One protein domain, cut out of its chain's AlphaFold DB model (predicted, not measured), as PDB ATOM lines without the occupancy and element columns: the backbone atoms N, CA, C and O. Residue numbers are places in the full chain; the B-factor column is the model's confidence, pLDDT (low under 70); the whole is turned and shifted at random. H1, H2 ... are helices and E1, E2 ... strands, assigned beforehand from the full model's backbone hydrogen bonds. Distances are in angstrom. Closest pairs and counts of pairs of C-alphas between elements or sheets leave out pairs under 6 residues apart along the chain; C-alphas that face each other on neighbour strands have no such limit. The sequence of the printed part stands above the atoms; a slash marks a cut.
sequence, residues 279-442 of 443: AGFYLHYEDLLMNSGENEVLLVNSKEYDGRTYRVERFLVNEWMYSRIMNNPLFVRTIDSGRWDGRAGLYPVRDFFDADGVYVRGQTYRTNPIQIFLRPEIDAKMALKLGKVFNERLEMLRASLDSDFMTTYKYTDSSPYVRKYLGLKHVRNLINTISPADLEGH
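AT A GLANCE: This is residues 279 to 442 of the 443 residues of a protein of Thermoplasma sp. Kam2015 (UniProt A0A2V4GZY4). Two small, strongly twisted sheets meet near the middle of the domain: E1, E7, E4 and E5 make one, with the long helix H4 and the shorter H5 packed on the same face; the long hairpin of E2 and E3, with E6 beside E2, makes the other, with H1 and H2 on opposite faces. H6 packs on H4, and the unnamed residues 401 to 423 link H4 to H5. The printed part has 164 residues with six named helices and seven named strands, in the order E1, H1, E2, E3, H2, E4, E5, H3, E6, E7, H4, H5, H6; the class is mixed, helices and strands. The sheets run E1, E7, E4, E5, with E1 and E7 antiparallel and E4 and E5 antiparallel, and E3, E2, E6, mixed. The whole is compact, with a radius of gyration of the C-alphas of 16.1 A and spans of 48 by 41 by 23 A.

HOW THE PARTS SIT: E1, residues 279 to 281, is an edge strand antiparallel to E7, residues 370 to 375; N 280 and O 373, 2.8 A apart, are within hydrogen-bond range. H1, residues 285 to 290, is on the sheet of E3, residues 310 to 317, E2, residues 292 to 305, and E6, residues 357 to 359, at a height of 7.6 A; its closest C-alpha pair with E3 is Leu 288 and Val 317, 6.7 A. E2 bends by 116 degrees at residue 295 and forms an antiparallel hairpin with E3, with N 299 and O 313 within hydrogen-bond range at 2.9 A. E6 is parallel to E2, with N 300 and O 357 within range at 2.9 A. H2, residues 319 to 326, is on the opposite face from H1, at a height of 8.2 A, and runs along E3 at 11 degrees on the local plane. E4, residues 330 to 333, and E5, residues 345 to 348, form an antiparallel hairpin, with N 331 and O 347 within range at 2.9 A. E7 and E4 meet only at a point, where C-alphas 371 and 331 face each other at 4.1 A. H3, residues 349 to 353, only grazes both sheets. The closest C-alphas of E6 and E7, Val 358 and Gln 371, are 5.3 A apart. H4, residues 380 to 400, is over E4 and, only just, with 3 of its C-alphas, over E5; its height is 8.9 A, and it runs along E4 at 4 degrees on the local plane. H5, residues 424 to 431, is on the same face and touches H4 about perpendicular, at 75 degrees, with the closest C-alphas, Phe 390 and Ile 431, 6.5 A apart. H6, residues 436 to 440, touches H4 with the closest C-alphas, Lys 385 and Leu 439, 6.2 A apart. Every O i to N i+4 pair is within hydrogen-bond range in H1 to H5; H6 has 0 of 1, and 2 of 2 O i to N i+3 pairs.

IN THESE COORDINATES: E1 begins at C-alpha 279, (-12.060, 23.823, -10.044). Then come H1 from 285 to 290, E2 from 292 to 305, 25.2 A, E3 from 310 to 317, 20.9 A, and H2 from 319 to 326. E4 from 330 to 333, E5 from 345 to 348, H3 from 349 to 353 and E6 from 357 to 359 are short. E7 from 370 to 375 is 16.2 A long. H4 from 380 to 400, 30.4 A, begins at C-alpha 380, (-8.284, 20.549, -23.614). H5 from 424 to 431 follows, and H6 from 436 ends at C-alpha 440, (5.139, 19.149, -18.264).

THE WHOLE: The C-alphas farthest apart, Glu 294 and Asp 413, are 49.0 A apart. The printed part has no cut. The links E4 to E5 and H4 to H5 are long; in the latter, residues 407 to 408 pair antiparallel with 420 to 421. The mean pLDDT of the printed part is 93.8; residues 412, 441 and 442 are under 70.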
ATOM      1  N   ALA A 279     -10.937  24.388  -9.305       96.81
ATOM      2  CA  ALA A 279     -12.060  23.823 -10.044       96.81
ATOM      3  C   ALA A 279     -13.412  24.390  -9.599       96.81
ATOM      4  O   ALA A 279     -13.778  24.363  -8.418       96.81
ATOM      5  N   GLY A 280     -14.174  24.851 -10.588       97.38
ATOM      6  CA  GLY A 280     -15.621  25.010 -10.531       97.38
ATOM      7  C   GLY A 280     -16.338  23.728 -10.955       97.38
ATOM      8  O   GLY A 280     -15.753  22.837 -11.570       97.38
ATOM      9  N   PHE A 281     -17.625  23.647 -10.629       97.25
ATOM     10  CA  PHE A 281     -18.470  22.496 -10.930       97.25
ATOM     11  C   PHE A 281     -19.780  22.958 -11.547       97.25
ATOM     12  O   PHE A 281     -20.258  24.039 -11.208       97.25
ATOM     13  N   TYR A 282     -20.382  22.053 -12.318       97.12
ATOM     14  CA  TYR A 282     -21.688  22.191 -12.958       97.12
ATOM     15  C   TYR A 282     -21.714  23.187 -14.117       97.12
ATOM     16  O   TYR A 282     -21.212  24.305 -14.039       97.12
ATOM     17  N   LEU A 283     -22.360  22.746 -15.191       97.62
ATOM     18  CA  LEU A 283     -22.876  23.585 -16.258       97.62
ATOM     19  C   LEU A 283     -24.392  23.597 -16.102       97.62
ATOM     20  O   LEU A 283     -25.028  22.542 -16.208       97.62
ATOM     21  N   HIS A 284     -24.972  24.744 -15.770       97.31
ATOM     22  CA  HIS A 284     -26.415  24.826 -15.593       97.31
ATOM     23  C   HIS A 284     -27.108  24.983 -16.943       97.31
ATOM     24  O   HIS A 284     -26.594  25.621 -17.858       97.31
ATOM     25  N   TYR A 285     -28.295  24.393 -17.073       97.44
ATOM     26  CA  TYR A 285     -29.118  24.539 -18.275       97.44
ATOM     27  C   TYR A 285     -29.389  26.016 -18.604       97.44
ATOM     28  O   TYR A 285     -29.373  26.417 -19.763       97.44
ATOM     29  N   GLU A 286     -29.577  26.840 -17.578       97.06
ATOM     30  CA  GLU A 286     -29.779  28.280 -17.702       97.06
ATOM     31  C   GLU A 286     -28.550  28.987 -18.299       97.06
ATOM     32  O   GLU A 286     -28.716  29.907 -19.101       97.06
ATOM     33  N   ASP A 287     -27.330  28.524 -17.988       96.62
ATOM     34  CA  ASP A 287     -26.096  29.073 -18.567       96.62
ATOM     35  C   ASP A 287     -26.064  28.875 -20.087       96.62
ATOM     36  O   ASP A 287     -25.607  29.761 -20.808       96.62
ATOM     37  N   LEU A 288     -26.574  27.740 -20.580       97.56
ATOM     38  CA  LEU A 288     -26.668  27.446 -22.014       97.56
ATOM     39  C   LEU A 288     -27.653  28.387 -22.706       97.56
ATOM     40  O   LEU A 288     -27.331  28.960 -23.743       97.56
ATOM     41  N   LEU A 289     -28.831  28.598 -22.107       96.50
ATOM     42  CA  LEU A 289     -29.857  29.481 -22.671       96.50
ATOM     43  C   LEU A 289     -29.370  30.930 -22.771       96.50
ATOM     44  O   LEU A 289     -29.557  31.576 -23.803       96.50
ATOM     45  N   MET A 290     -28.706  31.425 -21.721       97.56
ATOM     46  CA  MET A 290     -28.143  32.781 -21.687       97.56
ATOM     47  C   MET A 290     -26.983  32.980 -22.670       97.56
ATOM     48  O   MET A 290     -26.633  34.118 -22.971       97.56
ATOM     49  N   ASN A 291     -26.396  31.896 -23.180       97.94
ATOM     50  CA  ASN A 291     -25.259  31.915 -24.096       97.94
ATOM     51  C   ASN A 291     -25.585  31.230 -25.428       97.94
ATOM     52  O   ASN A 291     -24.735  30.544 -25.989       97.94
ATOM     53  N   SER A 292     -26.805  31.417 -25.935       96.88
ATOM     54  CA  SER A 292     -27.216  30.906 -27.251       96.88
ATOM     55  C   SER A 292     -26.360  31.505 -28.381       96.88
ATOM     56  O   SER A 292     -25.937  32.659 -28.301       96.88
ATOM     57  N   GLY A 293     -26.111  30.735 -29.440       97.56
ATOM     58  CA  GLY A 293     -25.312  31.164 -30.593       97.56
ATOM     59  C   GLY A 293     -25.422  30.190 -31.763       97.56
ATOM     60  O   GLY A 293     -26.481  29.604 -31.956       97.56
ATOM     61  N   GLU A 294     -24.348  30.026 -32.534       97.69
ATOM     62  CA  GLU A 294     -24.335  29.205 -33.760       97.69
ATOM     63  C   GLU A 294     -23.472  27.940 -33.640       97.69
ATOM     64  O   GLU A 294     -23.603  27.030 -34.458       97.69
ATOM     65  N   ASN A 295     -22.616  27.844 -32.617       98.44
ATOM     66  CA  ASN A 295     -21.723  26.704 -32.446       98.44
ATOM     67  C   ASN A 295     -22.457  25.532 -31.794       98.44
ATOM     68  O   ASN A 295     -23.043  25.672 -30.721       98.44
ATOM     69  N   GLU A 296     -22.389  24.363 -32.419       98.38
ATOM     70  CA  GLU A 296     -23.043  23.157 -31.920       98.38
ATOM     71  C   GLU A 296     -22.216  22.451 -30.839       98.38
ATOM     72  O   GLU A 296     -21.011  22.259 -30.994       98.38
ATOM     73  N   VAL A 297     -22.889  22.017 -29.768       98.38
ATOM     74  CA  VAL A 297     -22.343  21.113 -28.743       98.38
ATOM     75  C   VAL A 297     -23.342  20.008 -28.398       98.38
ATOM     76  O   VAL A 297     -24.559  20.232 -28.348       98.38
ATOM     77  N   LEU A 298     -22.829  18.813 -28.113       98.44
ATOM     78  CA  LEU A 298     -23.579  17.665 -27.608       98.44
ATOM     79  C   LEU A 298     -23.330  17.515 -26.111       98.44
ATOM     80  O   LEU A 298     -22.204  17.271 -25.682       98.44
ATOM     81  N   LEU A 299     -24.373  17.643 -25.293       98.38
ATOM     82  CA  LEU A 299     -24.234  17.647 -23.838       98.38
ATOM     83  C   LEU A 299     -25.076  16.561 -23.182       98.38
ATOM     84  O   LEU A 299     -26.252  16.367 -23.493       98.38
ATOM     85  N   VAL A 300     -24.477  15.892 -22.203       97.50
ATOM     86  CA  VAL A 300     -25.147  14.897 -21.369       97.50
ATOM     87  C   VAL A 300     -26.054  15.593 -20.364       97.50
ATOM     88  O   VAL A 300     -25.588  16.378 -19.532       97.50
ATOM     89  N   ASN A 301     -27.335  15.241 -20.367       95.88
ATOM     90  CA  ASN A 301     -28.261  15.631 -19.317       95.88
ATOM     91  C   ASN A 301     -28.037  14.734 -18.095       95.88
ATOM     92  O   ASN A 301     -28.523  13.603 -18.028       95.88
ATOM     93  N   SER A 302     -27.326  15.252 -17.092       93.44
ATOM     94  CA  SER A 302     -26.941  14.493 -15.892       93.44
ATOM     95  C   SER A 302     -28.116  13.938 -15.079       93.44
ATOM     96  O   SER A 302     -27.877  13.174 -14.145       93.44
ATOM     97  N   LYS A 303     -29.375  14.292 -15.371       91.12
ATOM     98  CA  LYS A 303     -30.562  13.771 -14.671       91.12
ATOM     99  C   LYS A 303     -31.314  12.670 -15.399       91.12
ATOM    100  O   LYS A 303     -32.044  11.929 -14.745       91.12
ATOM    101  N   GLU A 304     -31.169  12.567 -16.710       90.44
ATOM    102  CA  GLU A 304     -31.973  11.660 -17.528       90.44
ATOM    103  C   GLU A 304     -31.204  10.363 -17.782       90.44
ATOM    104  O   GLU A 304     -30.758  10.098 -18.893       90.44
ATOM    105  N   TYR A 305     -31.018   9.578 -16.714       87.50
ATOM    106  CA  TYR A 305     -30.455   8.227 -16.782       87.50
ATOM    107  C   TYR A 305     -31.574   7.197 -16.944       87.50
ATOM    108  O   TYR A 305     -32.439   7.084 -16.075       87.50
ATOM    109  N   ASP A 306     -31.538   6.416 -18.021       84.12
ATOM    110  CA  ASP A 306     -32.569   5.416 -18.337       84.12
ATOM    111  C   ASP A 306     -32.292   4.021 -17.736       84.12
ATOM    112  O   ASP A 306     -33.051   3.075 -17.948       84.12
ATOM    113  N   GLY A 307     -31.207   3.883 -16.966       79.19
ATOM    114  CA  GLY A 307     -30.733   2.604 -16.428       79.19
ATOM    115  C   GLY A 307     -29.575   1.987 -17.216       79.19
ATOM    116  O   GLY A 307     -28.962   1.035 -16.732       79.19
ATOM    117  N   ARG A 308     -29.251   2.521 -18.397       81.31
ATOM    118  CA  ARG A 308     -28.104   2.115 -19.221       81.31
ATOM    119  C   ARG A 308     -27.218   3.304 -19.553       81.31
ATOM    120  O   ARG A 308     -26.022   3.243 -19.276       81.31
ATOM    121  N   THR A 309     -27.801   4.377 -20.077       88.62
ATOM    122  CA  THR A 309     -27.083   5.580 -20.500       88.62
ATOM    123  C   THR A 309     -27.790   6.852 -20.042       88.62
ATOM    124  O   THR A 309     -28.917   6.827 -19.544       88.62
ATOM    125  N   TYR A 310     -27.091   7.973 -20.170       92.94
ATOM    126  CA  TYR A 310     -27.679   9.293 -20.010       92.94
ATOM    127  C   TYR A 310     -28.161   9.814 -21.361       92.94
ATOM    128  O   TYR A 310     -27.537   9.564 -22.393       92.94
ATOM    129  N   ARG A 311     -29.247  10.586 -21.352       94.94
ATOM    130  CA  ARG A 311     -29.689  11.310 -22.541       94.94
ATOM    131  C   ARG A 311     -28.655  12.364 -22.946       94.94
ATOM    132  O   ARG A 311     -28.205  13.148 -22.110       94.94
ATOM    133  N   VAL A 312     -28.339  12.400 -24.236       96.88
ATOM    134  CA  VAL A 312     -27.521  13.442 -24.867       96.88
ATOM    135  C   VAL A 312     -28.444  14.380 -25.643       96.88
ATOM    136  O   VAL A 312     -29.329  13.931 -26.373       96.88
ATOM    137  N   GLU A 313     -28.267  15.683 -25.452       97.69
ATOM    138  CA  GLU A 313     -29.047  16.744 -26.092       97.69
ATOM    139  C   GLU A 313     -28.111  17.681 -26.870       97.69
ATOM    140  O   GLU A 313     -26.957  17.887 -26.492       97.69
ATOM    141  N   ARG A 314     -28.612  18.237 -27.976       98.06
ATOM    142  CA  ARG A 314     -27.881  19.173 -28.835       98.06
ATOM    143  C   ARG A 314     -28.226  20.610 -28.457       98.06
ATOM    144  O   ARG A 314     -29.404  20.931 -28.308       98.06
ATOM    145  N   PHE A 315     -27.214  21.466 -28.374       98.38
ATOM    146  CA  PHE A 315     -27.359  22.897 -28.108       98.38
ATOM    147  C   PHE A 315     -26.571  23.722 -29.122       98.38
ATOM    148  O   PHE A 315     -25.523  23.284 -29.589       98.38
ATOM    149  N   LEU A 316     -27.069  24.922 -29.424       98.56
ATOM    150  CA  LEU A 316     -26.337  25.938 -30.175       98.56
ATOM    151  C   LEU A 316     -25.946  27.066 -29.221       98.56
ATOM    152  O   LEU A 316     -26.812  27.686 -28.599       98.56
ATOM    153  N   VAL A 317     -24.648  27.314 -29.081       98.62
ATOM    154  CA  VAL A 317     -24.082  28.247 -28.104       98.62
ATOM    155  C   VAL A 317     -23.142  29.255 -28.766       98.62
ATOM    156  O   VAL A 317     -22.670  29.064 -29.886       98.62
ATOM    157  N   ASN A 318     -22.892  30.373 -28.092       98.62
ATOM    158  CA  ASN A 318     -21.927  31.371 -28.541       98.62
ATOM    159  C   ASN A 318     -20.481  30.852 -28.408       98.62
ATOM    160  O   ASN A 318     -20.215  29.848 -27.747       98.62
ATOM    161  N   GLU A 319     -19.534  31.557 -29.028       98.38
ATOM    162  CA  GLU A 319     -18.116  31.167 -29.046       98.38
ATOM    163  C   GLU A 319     -17.506  31.032 -27.647       98.38
ATOM    164  O   GLU A 319     -16.748  30.104 -27.375       98.38
ATOM    165  N   TRP A 320     -17.887  31.917 -26.724       97.62
ATOM    166  CA  TRP A 320     -17.387  31.871 -25.354       97.62
ATOM    167  C   TRP A 320     -17.792  30.575 -24.641       97.62
ATOM    168  O   TRP A 320     -16.951  29.902 -24.044       97.62
ATOM    169  N   MET A 321     -19.070  30.198 -24.719       98.19
ATOM    170  CA  MET A 321     -19.569  28.973 -24.098       98.19
ATOM    171  C   MET A 321     -19.035  27.728 -24.810       98.19
ATOM    172  O   MET A 321     -18.676  26.763 -24.138       98.19
ATOM    173  N   TYR A 322     -18.930  27.766 -26.141       98.50
ATOM    174  CA  TYR A 322     -18.310  26.700 -26.926       98.50
ATOM    175  C   TYR A 322     -16.879  26.433 -26.442       98.50
ATOM    176  O   TYR A 322     -16.584  25.343 -25.953       98.50
ATOM    177  N   SER A 323     -16.025  27.459 -26.455       97.38
ATOM    178  CA  SER A 323     -14.645  27.376 -25.970       97.38
ATOM    179  C   SER A 323     -14.573  26.903 -24.515       97.38
ATOM    180  O   SER A 323     -13.767  26.034 -24.180       97.38
ATOM    181  N   ARG A 324     -15.454  27.404 -23.638       97.00
ATOM    182  CA  ARG A 324     -15.514  26.987 -22.230       97.00
ATOM    183  C   ARG A 324     -15.835  25.499 -22.068       97.00
ATOM    184  O   ARG A 324     -15.238  24.861 -21.202       97.00
ATOM    185  N   ILE A 325     -16.765  24.954 -22.850       98.19
ATOM    186  CA  ILE A 325     -17.126  23.528 -22.819       98.19
ATOM    187  C   ILE A 325     -15.973  22.688 -23.372       98.19
ATOM    188  O   ILE A 325     -15.499  21.782 -22.687       98.19
ATOM    189  N   MET A 326     -15.473  23.033 -24.561       97.88
ATOM    190  CA  MET A 326     -14.465  22.243 -25.273       97.88
ATOM    191  C   MET A 326     -13.110  22.214 -24.556       97.88
ATOM    192  O   MET A 326     -12.449  21.176 -24.535       97.88
ATOM    193  N   ASN A 327     -12.715  23.309 -23.899       97.44
ATOM    194  CA  ASN A 327     -11.481  23.368 -23.106       97.44
ATOM    195  C   ASN A 327     -11.587  22.643 -21.756       97.44
ATOM    196  O   ASN A 327     -10.579  22.426 -21.087       97.44
ATOM    197  N   ASN A 328     -12.788  22.220 -21.353       98.12
ATOM    198  CA  ASN A 328     -13.028  21.502 -20.105       98.12
ATOM    199  C   ASN A 328     -13.653  20.119 -20.367       98.12
ATOM    200  O   ASN A 328     -14.771  19.846 -19.920       98.12
ATOM    201  N   PRO A 329     -12.928  19.205 -21.045       98.00
ATOM    202  CA  PRO A 329     -13.462  17.926 -21.517       98.00
ATOM    203  C   PRO A 329     -13.622  16.874 -20.407       98.00
ATOM    204  O   PRO A 329     -13.848  15.700 -20.696       98.00
ATOM    205  N   LEU A 330     -13.446  17.247 -19.137       98.56
ATOM    206  CA  LEU A 330     -13.446  16.331 -18.002       98.56
ATOM    207  C   LEU A 330     -14.749  16.412 -17.204       98.56
ATOM    208  O   LEU A 330     -15.281  17.490 -16.932       98.56
ATOM    209  N   PHE A 331     -15.199  15.261 -16.713       98.31
ATOM    210  CA  PHE A 331     -16.186  15.175 -15.645       98.31
ATOM    211  C   PHE A 331     -15.618  14.437 -14.439       98.31
ATOM    212  O   PHE A 331     -14.729  13.591 -14.549       98.31
ATOM    213  N   VAL A 332     -16.169  14.733 -13.266       98.25
ATOM    214  CA  VAL A 332     -15.911  13.963 -12.056       98.25
ATOM    215  C   VAL A 332     -16.964  12.876 -11.876       98.25
ATOM    216  O   VAL A 332     -18.171  13.135 -11.862       98.25
ATOM    217  N   ARG A 333     -16.494  11.646 -11.669       96.69
ATOM    218  CA  ARG A 333     -17.273  10.560 -11.076       96.69
ATOM    219  C   ARG A 333     -16.988  10.542  -9.582       96.69
ATOM    220  O   ARG A 333     -15.862  10.305  -9.160       96.69
ATOM    221  N   THR A 334     -18.012  10.755  -8.768       96.19
ATOM    222  CA  THR A 334     -17.859  10.850  -7.308       96.19
ATOM    223  C   THR A 334     -18.059   9.523  -6.581       96.19
ATOM    224  O   THR A 334     -17.735   9.432  -5.403       96.19
ATOM    225  N   ILE A 335     -18.601   8.492  -7.229       94.25
ATOM    226  CA  ILE A 335     -18.917   7.205  -6.597       94.25
ATOM    227  C   ILE A 335     -18.123   6.088  -7.257       94.25
ATOM    228  O   ILE A 335     -18.168   5.929  -8.475       94.25
ATOM    229  N   ASP A 336     -17.492   5.252  -6.436       94.19
ATOM    230  CA  ASP A 336     -16.978   3.965  -6.892       94.19
ATOM    231  C   ASP A 336     -18.144   3.063  -7.337       94.19
ATOM    232  O   ASP A 336     -19.085   2.820  -6.574       94.19
ATOM    233  N   SER A 337     -18.076   2.491  -8.535       88.75
ATOM    234  CA  SER A 337     -19.045   1.497  -9.025       88.75
ATOM    235  C   SER A 337     -18.916   0.135  -8.325       88.75
ATOM    236  O   SER A 337     -19.874  -0.634  -8.304       88.75
ATOM    237  N   GLY A 338     -17.751  -0.144  -7.726       85.81
ATOM    238  CA  GLY A 338     -17.374  -1.463  -7.203       85.81
ATOM    239  C   GLY A 338     -16.527  -2.298  -8.171       85.81
ATOM    240  O   GLY A 338     -16.287  -3.470  -7.906       85.81
ATOM    241  N   ARG A 339     -16.070  -1.712  -9.283       87.56
ATOM    242  CA  ARG A 339     -15.066  -2.280 -10.195       87.56
ATOM    243  C   ARG A 339     -13.869  -1.340 -10.317       87.56
ATOM    244  O   ARG A 339     -14.025  -0.132 -10.144       87.56
ATOM    245  N   TRP A 340     -12.697  -1.888 -10.635       85.75
ATOM    246  CA  TRP A 340     -11.446  -1.125 -10.736       85.75
ATOM    247  C   TRP A 340     -11.497  -0.004 -11.786       85.75
ATOM    248  O   TRP A 340     -11.111   1.121 -11.486       85.75
ATOM    249  N   ASP A 341     -12.064  -0.281 -12.961       86.31
ATOM    250  CA  ASP A 341     -12.329   0.674 -14.054       86.31
ATOM    251  C   ASP A 341     -13.434   1.695 -13.726       86.31
ATOM    252  O   ASP A 341     -13.621   2.706 -14.406       86.31
ATOM    253  N   GLY A 342     -14.180   1.440 -12.656       89.50
ATOM    254  CA  GLY A 342     -15.296   2.252 -12.229       89.50
ATOM    255  C   GLY A 342     -15.061   3.004 -10.921       89.50
ATOM    256  O   GLY A 342     -16.043   3.328 -10.253       89.50
ATOM    257  N   ARG A 343     -13.808   3.244 -10.521       94.25
ATOM    258  CA  ARG A 343     -13.468   4.063  -9.344       94.25
ATOM    259  C   ARG A 343     -13.886   5.528  -9.523       94.25
ATOM    260  O   ARG A 343     -14.146   5.987 -10.631       94.25
ATOM    261  N   ALA A 344     -14.044   6.237  -8.411       96.81
ATOM    262  CA  ALA A 344     -14.240   7.681  -8.406       96.81
ATOM    263  C   ALA A 344     -12.958   8.387  -8.878       96.81
ATOM    264  O   ALA A 344     -11.862   7.970  -8.508       96.81
ATOM    265  N   GLY A 345     -13.097   9.457  -9.659       98.00
ATOM    266  CA  GLY A 345     -11.977  10.115 -10.334       98.00
ATOM    267  C   GLY A 345     -12.425  11.141 -11.375       98.00
ATOM    268  O   GLY A 345     -13.621  11.437 -11.484       98.00
ATOM    269  N   LEU A 346     -11.467  11.675 -12.131       98.38
ATOM    270  CA  LEU A 346     -11.704  12.540 -13.290       98.38
ATOM    271  C   LEU A 346     -11.590  11.741 -14.584       98.38
ATOM    272  O   LEU A 346     -10.642  10.981 -14.764       98.38
ATOM    273  N   TYR A 347     -12.542  11.933 -15.489       97.88
ATOM    274  CA  TYR A 347     -12.641  11.151 -16.716       97.88
ATOM    275  C   TYR A 347     -13.028  12.032 -17.905       97.88
ATOM    276  O   TYR A 347     -13.780  12.994 -17.716       97.88
ATOM    277  N   PRO A 348     -12.561  11.720 -19.125       98.06
ATOM    278  CA  PRO A 348     -12.995  12.425 -20.325       98.06
ATOM    279  C   PRO A 348     -14.484  12.183 -20.587       98.06
ATOM    280  O   PRO A 348     -14.949  11.045 -20.548       98.06
ATOM    281  N   VAL A 349     -15.246  13.244 -20.856       97.81
ATOM    282  CA  VAL A 349     -16.686  13.147 -21.162       97.81
ATOM    283  C   VAL A 349     -16.902  12.298 -22.412       97.81
ATOM    284  O   VAL A 349     -17.741  11.397 -22.407       97.81
ATOM    285  N   ARG A 350     -16.095  12.539 -23.449       96.56
ATOM    286  CA  ARG A 350     -16.210  11.866 -24.743       96.56
ATOM    287  C   ARG A 350     -16.038  10.352 -24.646       96.56
ATOM    288  O   ARG A 350     -16.852   9.622 -25.195       96.56
ATOM    289  N   ASP A 351     -15.065   9.885 -23.868       95.12
ATOM    290  CA  ASP A 351     -14.780   8.453 -23.710       95.12
ATOM    291  C   ASP A 351     -15.921   7.686 -23.020       95.12
ATOM    292  O   ASP A 351     -16.067   6.480 -23.213       95.12
ATOM    293  N   PHE A 352     -16.730   8.368 -22.200       93.38
ATOM    294  CA  PHE A 352     -17.805   7.741 -21.424       93.38
ATOM    295  C   PHE A 352     -19.200   7.939 -22.007       93.38
ATOM    296  O   PHE A 352     -20.075   7.111 -21.751       93.38
ATOM    297  N   PHE A 353     -19.426   9.033 -22.731       95.00
ATOM    298  CA  PHE A 353     -20.765   9.435 -23.154       95.00
ATOM    299  C   PHE A 353     -20.874   9.807 -24.633       95.00
ATOM    300  O   PHE A 353     -21.984  10.091 -25.069       95.00
ATOM    301  N   ASP A 354     -19.762   9.825 -25.380       96.06
ATOM    302  CA  ASP A 354     -19.702  10.323 -26.762       96.06
ATOM    303  C   ASP A 354     -20.316  11.733 -26.904       96.06
ATOM    304  O   ASP A 354     -21.143  12.014 -27.768       96.06
ATOM    305  N   ALA A 355     -19.947  12.616 -25.971       97.62
ATOM    306  CA  ALA A 355     -20.464  13.977 -25.837       97.62
ATOM    307  C   ALA A 355     -19.341  14.974 -25.492       97.62
ATOM    308  O   ALA A 355     -18.264  14.579 -25.035       97.62
ATOM    309  N   ASP A 356     -19.615  16.266 -25.665       98.25
ATOM    310  CA  ASP A 356     -18.670  17.372 -25.447       98.25
ATOM    311  C   ASP A 356     -18.648  17.858 -23.991       98.25
ATOM    312  O   ASP A 356     -17.640  18.364 -23.499       98.25
ATOM    313  N   GLY A 357     -19.757  17.692 -23.266       98.06
ATOM    314  CA  GLY A 357     -19.886  18.164 -21.889       98.06
ATOM    315  C   GLY A 357     -21.047  17.536 -21.124       98.06
ATOM    316  O   GLY A 357     -21.776  16.680 -21.627       98.06
ATOM    317  N   VAL A 358     -21.225  17.966 -19.874       98.25
ATOM    318  CA  VAL A 358     -22.290  17.490 -18.980       98.25
ATOM    319  C   VAL A 358     -22.977  18.683 -18.335       98.25
ATOM    320  O   VAL A 358     -22.338  19.459 -17.625       98.25
ATOM    321  N   TYR A 359     -24.296  18.776 -18.495       98.12
ATOM    322  CA  TYR A 359     -25.106  19.828 -17.887       98.12
ATOM    323  C   TYR A 359     -26.151  19.273 -16.914       98.12
ATOM    324  O   TYR A 359     -26.426  18.068 -16.834       98.12
ATOM    325  N   VAL A 360     -26.738  20.170 -16.125       96.50
ATOM    326  CA  VAL A 360     -27.787  19.851 -15.155       96.50
ATOM    327  C   VAL A 360     -28.976  20.795 -15.299       96.50
ATOM    328  O   VAL A 360     -28.821  22.013 -15.342       96.50
ATOM    329  N   ARG A 361     -30.188  20.226 -15.329       93.44
ATOM    330  CA  ARG A 361     -31.452  20.978 -15.292       93.44
ATOM    331  C   ARG A 361     -32.020  20.990 -13.868       93.44
ATOM    332  O   ARG A 361     -32.371  19.940 -13.326       93.44
ATOM    333  N   GLY A 362     -32.132  22.158 -13.235       91.12
ATOM    334  CA  GLY A 362     -32.655  22.306 -11.866       91.12
ATOM    335  C   GLY A 362     -31.709  21.788 -10.764       91.12
ATOM    336  O   GLY A 362     -30.503  21.994 -10.824       91.12
ATOM    337  N   GLN A 363     -32.247  21.110  -9.734       89.44
ATOM    338  CA  GLN A 363     -31.469  20.670  -8.552       89.44
ATOM    339  C   GLN A 363     -30.248  19.795  -8.889       89.44
ATOM    340  O   GLN A 363     -30.354  18.889  -9.706       89.44
ATOM    341  N   THR A 364     -29.126  19.978  -8.201       91.12
ATOM    342  CA  THR A 364     -27.916  19.173  -8.418       91.12
ATOM    343  C   THR A 364     -27.920  17.887  -7.591       91.12
ATOM    344  O   THR A 364     -28.342  17.865  -6.434       91.12
ATOM    345  N   TYR A 365     -27.405  16.799  -8.169       87.38
ATOM    346  CA  TYR A 365     -27.175  15.541  -7.458       87.38
ATOM    347  C   TYR A 365     -25.705  15.162  -7.561       87.38
ATOM    348  O   TYR A 365     -25.198  14.867  -8.637       87.38
ATOM    349  N   ARG A 366     -25.023  15.129  -6.413       88.81
ATOM    350  CA  ARG A 366     -23.572  14.886  -6.340       88.81
ATOM    351  C   ARG A 366     -23.146  13.494  -6.804       88.81
ATOM    352  O   ARG A 366     -21.958  13.237  -6.902       88.81
ATOM    353  N   THR A 367     -24.101  12.596  -7.013       88.88
ATOM    354  CA  THR A 367     -23.898  11.212  -7.452       88.88
ATOM    355  C   THR A 367     -23.892  11.059  -8.970       88.88
ATOM    356  O   THR A 367     -23.558   9.984  -9.458       88.88
ATOM    357  N   ASN A 368     -24.295  12.100  -9.697       93.00
ATOM    358  CA  ASN A 368     -24.343  12.098 -11.152       93.00
ATOM    359  C   ASN A 368     -22.986  12.571 -11.711       93.00
ATOM    360  O   ASN A 368     -22.199  13.156 -10.960       93.00
ATOM    361  N   PRO A 369     -22.694  12.330 -13.000       95.31
ATOM    362  CA  PRO A 369     -21.561  12.946 -13.683       95.31
ATOM    363  C   PRO A 369     -21.636  14.473 -13.584       95.31
ATOM    364  O   PRO A 369     -22.707  15.056 -13.754       95.31
ATOM    365  N   ILE A 370     -20.509  15.119 -13.283       97.94
ATOM    366  CA  ILE A 370     -20.430  16.576 -13.114       97.94
ATOM    367  C   ILE A 370     -19.238  17.089 -13.908       97.94
ATOM    368  O   ILE A 370     -18.106  16.724 -13.598       97.94
ATOM    369  N   GLN A 371     -19.475  17.945 -14.901       97.88
ATOM    370  CA  GLN A 371     -18.388  18.613 -15.616       97.88
ATOM    371  C   GLN A 371     -17.613  19.531 -14.664       97.88
ATOM    372  O   GLN A 371     -18.206  20.202 -13.804       97.88
ATOM    373  N   ILE A 372     -16.288  19.523 -14.798       98.06
ATOM    374  CA  ILE A 372     -15.389  20.394 -14.035       98.06
ATOM    375  C   ILE A 372     -14.949  21.568 -14.905       98.06
ATOM    376  O   ILE A 372     -14.806  21.409 -16.108       98.06
ATOM    377  N   PHE A 373     -14.716  22.728 -14.296       98.00
ATOM    378  CA  PHE A 373     -14.229  23.923 -14.991       98.00
ATOM    379  C   PHE A 373     -12.973  24.441 -14.304       98.00
ATOM    380  O   PHE A 373     -13.045  24.886 -13.155       98.00
ATOM    381  N   LEU A 374     -11.831  24.347 -14.978       97.25
ATOM    382  CA  LEU A 374     -10.517  24.608 -14.398       97.25
ATOM    383  C   LEU A 374     -10.160  26.098 -14.412       97.25
ATOM    384  O   LEU A 374     -10.591  26.854 -15.284       97.25
ATOM    385  N   ARG A 375      -9.387  26.523 -13.410       95.19
ATOM    386  CA  ARG A 375      -8.821  27.875 -13.297       95.19
ATOM    387  C   ARG A 375      -7.351  27.796 -12.867       95.19
ATOM    388  O   ARG A 375      -7.090  27.070 -11.914       95.19
ATOM    389  N   PRO A 376      -6.416  28.545 -13.477       94.06
ATOM    390  CA  PRO A 376      -6.597  29.340 -14.697       94.06
ATOM    391  C   PRO A 376      -7.046  28.474 -15.886       94.06
ATOM    392  O   PRO A 376      -6.958  27.248 -15.831       94.06
ATOM    393  N   GLU A 377      -7.593  29.115 -16.919       92.88
ATOM    394  CA  GLU A 377      -8.026  28.409 -18.127       92.88
ATOM    395  C   GLU A 377      -6.823  27.767 -18.824       92.88
ATOM    396  O   GLU A 377      -5.747  28.359 -18.915       92.88
ATOM    397  N   ILE A 378      -7.021  26.540 -19.298       94.25
ATOM    398  CA  ILE A 378      -6.036  25.748 -20.033       94.25
ATOM    399  C   ILE A 378      -6.725  25.083 -21.217       94.25
ATOM    400  O   ILE A 378      -7.949  24.948 -21.228       94.25
ATOM    401  N   ASP A 379      -5.943  24.656 -22.203       95.31
ATOM    402  CA  ASP A 379      -6.492  23.920 -23.335       95.31
ATOM    403  C   ASP A 379      -6.951  22.502 -22.942       95.31
ATOM    404  O   ASP A 379      -6.588  21.943 -21.897       95.31
ATOM    405  N   ALA A 380      -7.748  21.890 -23.820       96.38
ATOM    406  CA  ALA A 380      -8.284  20.549 -23.614       96.38
ATOM    407  C   ALA A 380      -7.189  19.486 -23.394       96.38
ATOM    408  O   ALA A 380      -7.380  18.548 -22.618       96.38
ATOM    409  N   LYS A 381      -6.024  19.622 -24.044       96.00
ATOM    410  CA  LYS A 381      -4.918  18.659 -23.928       96.00
ATOM    411  C   LYS A 381      -4.307  18.710 -22.529       96.00
ATOM    412  O   LYS A 381      -4.093  17.663 -21.916       96.00
ATOM    413  N   MET A 382      -4.064  19.907 -22.001       95.88
ATOM    414  CA  MET A 382      -3.586  20.119 -20.638       95.88
ATOM    415  C   MET A 382      -4.628  19.679 -19.605       95.88
ATOM    416  O   MET A 382      -4.261  19.037 -18.622       95.88
ATOM    417  N   ALA A 383      -5.919  19.932 -19.845       97.25
ATOM    418  CA  ALA A 383      -6.990  19.443 -18.977       97.25
ATOM    419  C   ALA A 383      -6.978  17.910 -18.874       97.25
ATOM    420  O   ALA A 383      -7.010  17.368 -17.770       97.25
ATOM    421  N   LEU A 384      -6.839  17.194 -19.995       97.62
ATOM    422  CA  LEU A 384      -6.729  15.731 -19.998       97.62
ATOM    423  C   LEU A 384      -5.492  15.233 -19.231       97.62
ATOM    424  O   LEU A 384      -5.597  14.259 -18.480       97.62
ATOM    425  N   LYS A 385      -4.339  15.908 -19.356       97.25
ATOM    426  CA  LYS A 385      -3.140  15.600 -18.550       97.25
ATOM    427  C   LYS A 385      -3.395  15.798 -17.056       97.25
ATOM    428  O   LYS A 385      -3.069  14.913 -16.267       97.25
ATOM    429  N   LEU A 386      -4.041  16.900 -16.669       97.75
ATOM    430  CA  LEU A 386      -4.425  17.154 -15.279       97.75
ATOM    431  C   LEU A 386      -5.317  16.036 -14.734       97.75
ATOM    432  O   LEU A 386      -5.114  15.596 -13.605       97.75
ATOM    433  N   GLY A 387      -6.263  15.535 -15.534       97.94
ATOM    434  CA  GLY A 387      -7.099  14.390 -15.170       97.94
ATOM    435  C   GLY A 387      -6.290  13.134 -14.825       97.94
ATOM    436  O   GLY A 387      -6.587  12.471 -13.830       97.94
ATOM    437  N   LYS A 388      -5.233  12.834 -15.596       97.56
ATOM    438  CA  LYS A 388      -4.315  11.714 -15.317       97.56
ATOM    439  C   LYS A 388      -3.560  11.921 -14.002       97.56
ATOM    440  O   LYS A 388      -3.677  11.083 -13.110       97.56
ATOM    441  N   VAL A 389      -2.898  13.071 -13.839       97.88
ATOM    442  CA  VAL A 389      -2.139  13.419 -12.619       97.88
ATOM    443  C   VAL A 389      -3.040  13.400 -11.381       97.88
ATOM    444  O   VAL A 389      -2.663  12.888 -10.326       97.88
ATOM    445  N   PHE A 390      -4.265  13.915 -11.501       98.31
ATOM    446  CA  PHE A 390      -5.262  13.863 -10.437       98.31
ATOM    447  C   PHE A 390      -5.561  12.423 -10.016       98.31
ATOM    448  O   PHE A 390      -5.541  12.122  -8.823       98.31
ATOM    449  N   ASN A 391      -5.848  11.538 -10.976       98.12
ATOM    450  CA  ASN A 391      -6.197  10.152 -10.679       98.12
ATOM    451  C   ASN A 391      -5.008   9.392 -10.080       98.12
ATOM    452  O   ASN A 391      -5.193   8.662  -9.113       98.12
ATOM    453  N   GLU A 392      -3.789   9.608 -10.576       97.56
ATOM    454  CA  GLU A 392      -2.569   9.020 -10.007       97.56
ATOM    455  C   GLU A 392      -2.359   9.440  -8.546       97.56
ATOM    456  O   GLU A 392      -2.137   8.596  -7.673       97.56
ATOM    457  N   ARG A 393      -2.509  10.737  -8.241       97.62
ATOM    458  CA  ARG A 393      -2.429  11.241  -6.860       97.62
ATOM    459  C   ARG A 393      -3.556  10.707  -5.989       97.62
ATOM    460  O   ARG A 393      -3.322  10.359  -4.833       97.62
ATOM    461  N   LEU A 394      -4.772  10.611  -6.526       98.00
ATOM    462  CA  LEU A 394      -5.896  10.023  -5.807       98.00
ATOM    463  C   LEU A 394      -5.602   8.559  -5.457       98.00
ATOM    464  O   LEU A 394      -5.796   8.167  -4.310       98.00
ATOM    465  N   GLU A 395      -5.092   7.764  -6.396       97.19
ATOM    466  CA  GLU A 395      -4.735   6.360  -6.175       97.19
ATOM    467  C   GLU A 395      -3.594   6.198  -5.161       97.19
ATOM    468  O   GLU A 395      -3.688   5.359  -4.262       97.19
ATOM    469  N   MET A 396      -2.574   7.059  -5.218       97.25
ATOM    470  CA  MET A 396      -1.503   7.125  -4.216       97.25
ATOM    471  C   MET A 396      -2.058   7.392  -2.805       97.25
ATOM    472  O   MET A 396      -1.701   6.707  -1.840       97.25
ATOM    473  N   LEU A 397      -2.970   8.358  -2.667       96.94
ATOM    474  CA  LEU A 397      -3.625   8.674  -1.394       96.94
ATOM    475  C   LEU A 397      -4.534   7.535  -0.928       96.94
ATOM    476  O   LEU A 397      -4.613   7.244   0.262       96.94
ATOM    477  N   ARG A 398      -5.207   6.845  -1.850       95.19
ATOM    478  CA  ARG A 398      -6.029   5.673  -1.530       95.19
ATOM    479  C   ARG A 398      -5.193   4.508  -1.020       95.19
ATOM    480  O   ARG A 398      -5.640   3.849  -0.085       95.19
ATOM    481  N   ALA A 399      -4.008   4.286  -1.583       94.06
ATOM    482  CA  ALA A 399      -3.083   3.256  -1.124       94.06
ATOM    483  C   ALA A 399      -2.485   3.590   0.253       94.06
ATOM    484  O   ALA A 399      -2.468   2.740   1.138       94.06
ATOM    485  N   SER A 400      -2.040   4.835   0.456       93.25
ATOM    486  CA  SER A 400      -1.371   5.259   1.698       93.25
ATOM    487  C   SER A 400      -2.322   5.507   2.874       93.25
ATOM    488  O   SER A 400      -1.949   5.280   4.021       93.25
ATOM    489  N   LEU A 401      -3.552   5.954   2.605       92.19
ATOM    490  CA  LEU A 401      -4.555   6.298   3.622       92.19
ATOM    491  C   LEU A 401      -5.736   5.317   3.651       92.19
ATOM    492  O   LEU A 401      -6.781   5.629   4.225       92.19
ATOM    493  N   ASP A 402      -5.613   4.175   2.969       91.31
ATOM    494  CA  ASP A 402      -6.642   3.128   2.867       91.31
ATOM    495  C   ASP A 402      -8.021   3.650   2.406       91.31
ATOM    496  O   ASP A 402      -9.083   3.134   2.752       91.31
ATOM    497  N   SER A 403      -8.014   4.723   1.607       93.19
ATOM    498  CA  SER A 403      -9.209   5.446   1.140       93.19
ATOM    499  C   SER A 403     -10.128   5.980   2.259       93.19
ATOM    500  O   SER A 403     -11.281   6.329   1.997       93.19
ATOM    501  N   ASP A 404      -9.664   6.052   3.507       93.12
ATOM    502  CA  ASP A 404     -10.498   6.397   4.667       93.12
ATOM    503  C   ASP A 404     -10.700   7.907   4.862       93.12
ATOM    504  O   ASP A 404     -11.523   8.325   5.672       93.12
ATOM    505  N   PHE A 405     -10.041   8.730   4.043       93.12
ATOM    506  CA  PHE A 405     -10.395  10.143   3.868       93.12
ATOM    507  C   PHE A 405     -11.697  10.338   3.067       93.12
ATOM    508  O   PHE A 405     -12.259  11.432   3.043       93.12
ATOM    509  N   MET A 406     -12.194   9.285   2.408       94.31
ATOM    510  CA  MET A 406     -13.440   9.295   1.647       94.31
ATOM    511  C   MET A 406     -14.581   8.682   2.458       94.31
ATOM    512  O   MET A 406     -14.405   7.729   3.222       94.31
ATOM    513  N   THR A 407     -15.797   9.176   2.226       92.94
ATOM    514  CA  THR A 407     -17.001   8.615   2.851       92.94
ATOM    515  C   THR A 407     -17.251   7.207   2.319       92.94
ATOM    516  O   THR A 407     -17.156   6.965   1.116       92.94
ATOM    517  N   THR A 408     -17.599   6.272   3.198       91.38
ATOM    518  CA  THR A 408     -17.960   4.916   2.782       91.38
ATOM    519  C   THR A 408     -19.321   4.936   2.090       91.38
ATOM    520  O   THR A 408     -20.295   5.489   2.607       91.38
ATOM    521  N   TYR A 409     -19.376   4.367   0.890       88.56
ATOM    522  CA  TYR A 409     -20.592   4.215   0.104       88.56
ATOM    523  C   TYR A 409     -21.235   2.844   0.357       88.56
ATOM    524  O   TYR A 409     -20.709   2.021   1.101       88.56
ATOM    525  N   LYS A 410     -22.413   2.618  -0.230       81.19
ATOM    526  CA  LYS A 410     -23.217   1.421   0.012       81.19
ATOM    527  C   LYS A 410     -22.440   0.125  -0.228       81.19
ATOM    528  O   LYS A 410     -21.663   0.033  -1.181       81.19
ATOM    529  N   TYR A 411     -22.755  -0.896   0.567       75.56
ATOM    530  CA  TYR A 411     -22.265  -2.255   0.357       75.56
ATOM    531  C   TYR A 411     -22.561  -2.753  -1.052       75.56
ATOM    532  O   TYR A 411     -23.614  -2.487  -1.638       75.56
ATOM    533  N   THR A 412     -21.641  -3.546  -1.579       69.56
ATOM    534  CA  THR A 412     -21.852  -4.339  -2.786       69.56
ATOM    535  C   THR A 412     -21.068  -5.623  -2.602       69.56
ATOM    536  O   THR A 412     -19.842  -5.582  -2.569       69.56
ATOM    537  N   ASP A 413     -21.777  -6.737  -2.426       72.00
ATOM    538  CA  ASP A 413     -21.182  -8.015  -2.005       72.00
ATOM    539  C   ASP A 413     -20.169  -8.556  -3.031       72.00
ATOM    540  O   ASP A 413     -19.251  -9.287  -2.679       72.00
ATOM    541  N   SER A 414     -20.298  -8.140  -4.295       75.00
ATOM    542  CA  SER A 414     -19.392  -8.488  -5.393       75.00
ATOM    543  C   SER A 414     -18.206  -7.528  -5.572       75.00
ATOM    544  O   SER A 414     -17.443  -7.687  -6.522       75.00
ATOM    545  N   SER A 415     -18.075  -6.488  -4.742       80.00
ATOM    546  CA  SER A 415     -17.008  -5.488  -4.882       80.00
ATOM    547  C   SER A 415     -15.699  -5.996  -4.261       80.00
ATOM    548  O   SER A 415     -15.724  -6.467  -3.122       80.00
ATOM    549  N   PRO A 416     -14.540  -5.852  -4.932       84.69
ATOM    550  CA  PRO A 416     -13.251  -6.276  -4.384       84.69
ATOM    551  C   PRO A 416     -12.738  -5.354  -3.265       84.69
ATOM    552  O   PRO A 416     -11.780  -5.692  -2.576       84.69
ATOM    553  N   TYR A 417     -13.366  -4.192  -3.076       86.50
ATOM    554  CA  TYR A 417     -13.025  -3.204  -2.053       86.50
ATOM    555  C   TYR A 417     -14.279  -2.495  -1.519       86.50
ATOM    556  O   TYR A 417     -15.352  -2.535  -2.131       86.50
ATOM    557  N   VAL A 418     -14.145  -1.794  -0.389       88.81
ATOM    558  CA  VAL A 418     -15.211  -0.939   0.154       88.81
ATOM    559  C   VAL A 418     -15.422   0.255  -0.767       88.81
ATOM    560  O   VAL A 418     -14.544   1.108  -0.892       88.81
ATOM    561  N   ARG A 419     -16.594   0.336  -1.400       92.31
ATOM    562  CA  ARG A 419     -16.947   1.456  -2.280       92.31
ATOM    563  C   ARG A 419     -16.898   2.766  -1.504       92.31
ATOM    564  O   ARG A 419     -17.419   2.855  -0.393       92.31
ATOM    565  N   LYS A 420     -16.312   3.797  -2.099       93.81
ATOM    566  CA  LYS A 420     -16.185   5.125  -1.502       93.81
ATOM    567  C   LYS A 420     -16.927   6.185  -2.321       93.81
ATOM    568  O   LYS A 420     -17.213   6.007  -3.507       93.81
ATOM    569  N   TYR A 421     -17.242   7.290  -1.652       94.31
ATOM    570  CA  TYR A 421     -17.765   8.523  -2.226       94.31
ATOM    571  C   TYR A 421     -16.727   9.644  -2.072       94.31
ATOM    572  O   TYR A 421     -16.353  10.014  -0.954       94.31
ATOM    573  N   LEU A 422     -16.277  10.182  -3.203       95.69
ATOM    574  CA  LEU A 422     -15.377  11.322  -3.318       95.69
ATOM    575  C   LEU A 422     -16.185  12.621  -3.304       95.69
ATOM    576  O   LEU A 422     -16.853  12.973  -4.275       95.69
ATOM    577  N   GLY A 423     -16.129  13.351  -2.191       94.50
ATOM    578  CA  GLY A 423     -16.788  14.653  -2.093       94.50
ATOM    579  C   GLY A 423     -16.160  15.685  -3.035       94.50
ATOM    580  O   GLY A 423     -14.942  15.728  -3.180       94.50
ATOM    581  N   LEU A 424     -16.969  16.577  -3.617       95.56
ATOM    582  CA  LEU A 424     -16.485  17.638  -4.519       95.56
ATOM    583  C   LEU A 424     -15.434  18.556  -3.874       95.56
ATOM    584  O   LEU A 424     -14.557  19.068  -4.562       95.56
ATOM    585  N   LYS A 425     -15.479  18.729  -2.548       94.00
ATOM    586  CA  LYS A 425     -14.433  19.449  -1.819       94.00
ATOM    587  C   LYS A 425     -13.093  18.708  -1.862       94.00
ATOM    588  O   LYS A 425     -12.079  19.354  -2.084       94.00
ATOM    589  N   HIS A 426     -13.079  17.379  -1.736       95.38
ATOM    590  CA  HIS A 426     -11.863  16.578  -1.928       95.38
ATOM    591  C   HIS A 426     -11.341  16.693  -3.364       95.38
ATOM    592  O   HIS A 426     -10.143  16.860  -3.555       95.38
ATOM    593  N   VAL A 427     -12.233  16.683  -4.363       97.81
ATOM    594  CA  VAL A 427     -11.866  16.870  -5.781       97.81
ATOM    595  C   VAL A 427     -11.180  18.219  -5.975       97.81
ATOM    596  O   VAL A 427     -10.040  18.277  -6.421       97.81
ATOM    597  N   ARG A 428     -11.837  19.308  -5.562       97.50
ATOM    598  CA  ARG A 428     -11.283  20.661  -5.659       97.50
ATOM    599  C   ARG A 428      -9.957  20.777  -4.910       97.50
ATOM    600  O   ARG A 428      -8.996  21.303  -5.455       97.50
ATOM    601  N   ASN A 429      -9.882  20.260  -3.686       96.44
ATOM    602  CA  ASN A 429      -8.671  20.314  -2.869       96.44
ATOM    603  C   ASN A 429      -7.501  19.550  -3.497       96.44
ATOM    604  O   ASN A 429      -6.376  20.033  -3.431       96.44
ATOM    605  N   LEU A 430      -7.752  18.389  -4.105       98.00
ATOM    606  CA  LEU A 430      -6.705  17.619  -4.768       98.00
ATOM    607  C   LEU A 430      -6.248  18.298  -6.067       98.00
ATOM    608  O   LEU A 430      -5.046  18.369  -6.301       98.00
ATOM    609  N   ILE A 431      -7.161  18.889  -6.850       98.12
ATOM    610  CA  ILE A 431      -6.803  19.734  -8.008       98.12
ATOM    611  C   ILE A 431      -5.911  20.907  -7.567       98.12
ATOM    612  O   ILE A 431      -4.884  21.149  -8.187       98.12
ATOM    613  N   ASN A 432      -6.212  21.529  -6.420       96.50
ATOM    614  CA  ASN A 432      -5.399  22.592  -5.809       96.50
ATOM    615  C   ASN A 432      -3.991  22.166  -5.368       96.50
ATOM    616  O   ASN A 432      -3.214  23.011  -4.923       96.50
ATOM    617  N   THR A 433      -3.629  20.889  -5.483       97.25
ATOM    618  CA  THR A 433      -2.245  20.434  -5.283       97.25
ATOM    619  C   THR A 433      -1.448  20.376  -6.585       97.25
ATOM    620  O   THR A 433      -0.231  20.228  -6.527       97.25
ATOM    621  N   ILE A 434      -2.109  20.443  -7.744       96.62
ATOM    622  CA  ILE A 434      -1.503  20.277  -9.069       96.62
ATOM    623  C   ILE A 434      -1.110  21.654  -9.607       96.62
ATOM    624  O   ILE A 434      -1.914  22.588  -9.616       96.62
ATOM    625  N   SER A 435       0.133  21.760 -10.058       93.38
ATOM    626  CA  SER A 435       0.727  22.945 -10.673       93.38
ATOM    627  C   SER A 435       0.903  22.752 -12.186       93.38
ATOM    628  O   SER A 435       0.902  21.613 -12.659       93.38
ATOM    629  N   PRO A 436       1.099  23.826 -12.972       91.12
ATOM    630  CA  PRO A 436       1.444  23.702 -14.390       91.12
ATOM    631  C   PRO A 436       2.699  22.852 -14.647       91.12
ATOM    632  O   PRO A 436       2.692  22.034 -15.561       91.12
ATOM    633  N   ALA A 437       3.721  22.963 -13.789       90.06
ATOM    634  CA  ALA A 437       4.956  22.179 -13.890       90.06
ATOM    635  C   ALA A 437       4.710  20.664 -13.758       90.06
ATOM    636  O   ALA A 437       5.389  19.863 -14.396       90.06
ATOM    637  N   ASP A 438       3.693  20.259 -12.988       91.06
ATOM    638  CA  ASP A 438       3.304  18.850 -12.887       91.06
ATOM    639  C   ASP A 438       2.762  18.297 -14.216       91.06
ATOM    640  O   ASP A 438       2.746  17.087 -14.407       91.06
ATOM    641  N   LEU A 439       2.304  19.147 -15.141       91.50
ATOM    642  CA  LEU A 439       1.761  18.720 -16.438       91.50
ATOM    643  C   LEU A 439       2.834  18.597 -17.533       91.50
ATOM    644  O   LEU A 439       2.573  17.998 -18.581       91.50
ATOM    645  N   GLU A 440       4.026  19.153 -17.306       81.88
ATOM    646  CA  GLU A 440       5.139  19.149 -18.264       81.88
ATOM    647  C   GLU A 440       5.860  17.790 -18.309       81.88
ATOM    648  O   GLU A 440       6.337  17.393 -19.368       81.88
ATOM    649  N   GLY A 441       5.870  17.035 -17.203       64.62
ATOM    650  CA  GLY A 441       6.552  15.735 -17.083       64.62
ATOM    651  C   GLY A 441       5.746  14.499 -17.514       64.62
ATOM    652  O   GLY A 441       6.271  13.390 -17.458       64.62
ATOM    653  N   HIS A 442       4.486  14.665 -17.925       55.84
ATOM    654  CA  HIS A 442       3.621  13.571 -18.382       55.84
ATOM    655  C   HIS A 442       3.368  13.707 -19.891       55.84
ATOM    656  O   HIS A 442       2.541  14.527 -20.308       55.84
TER     657      HIS A 442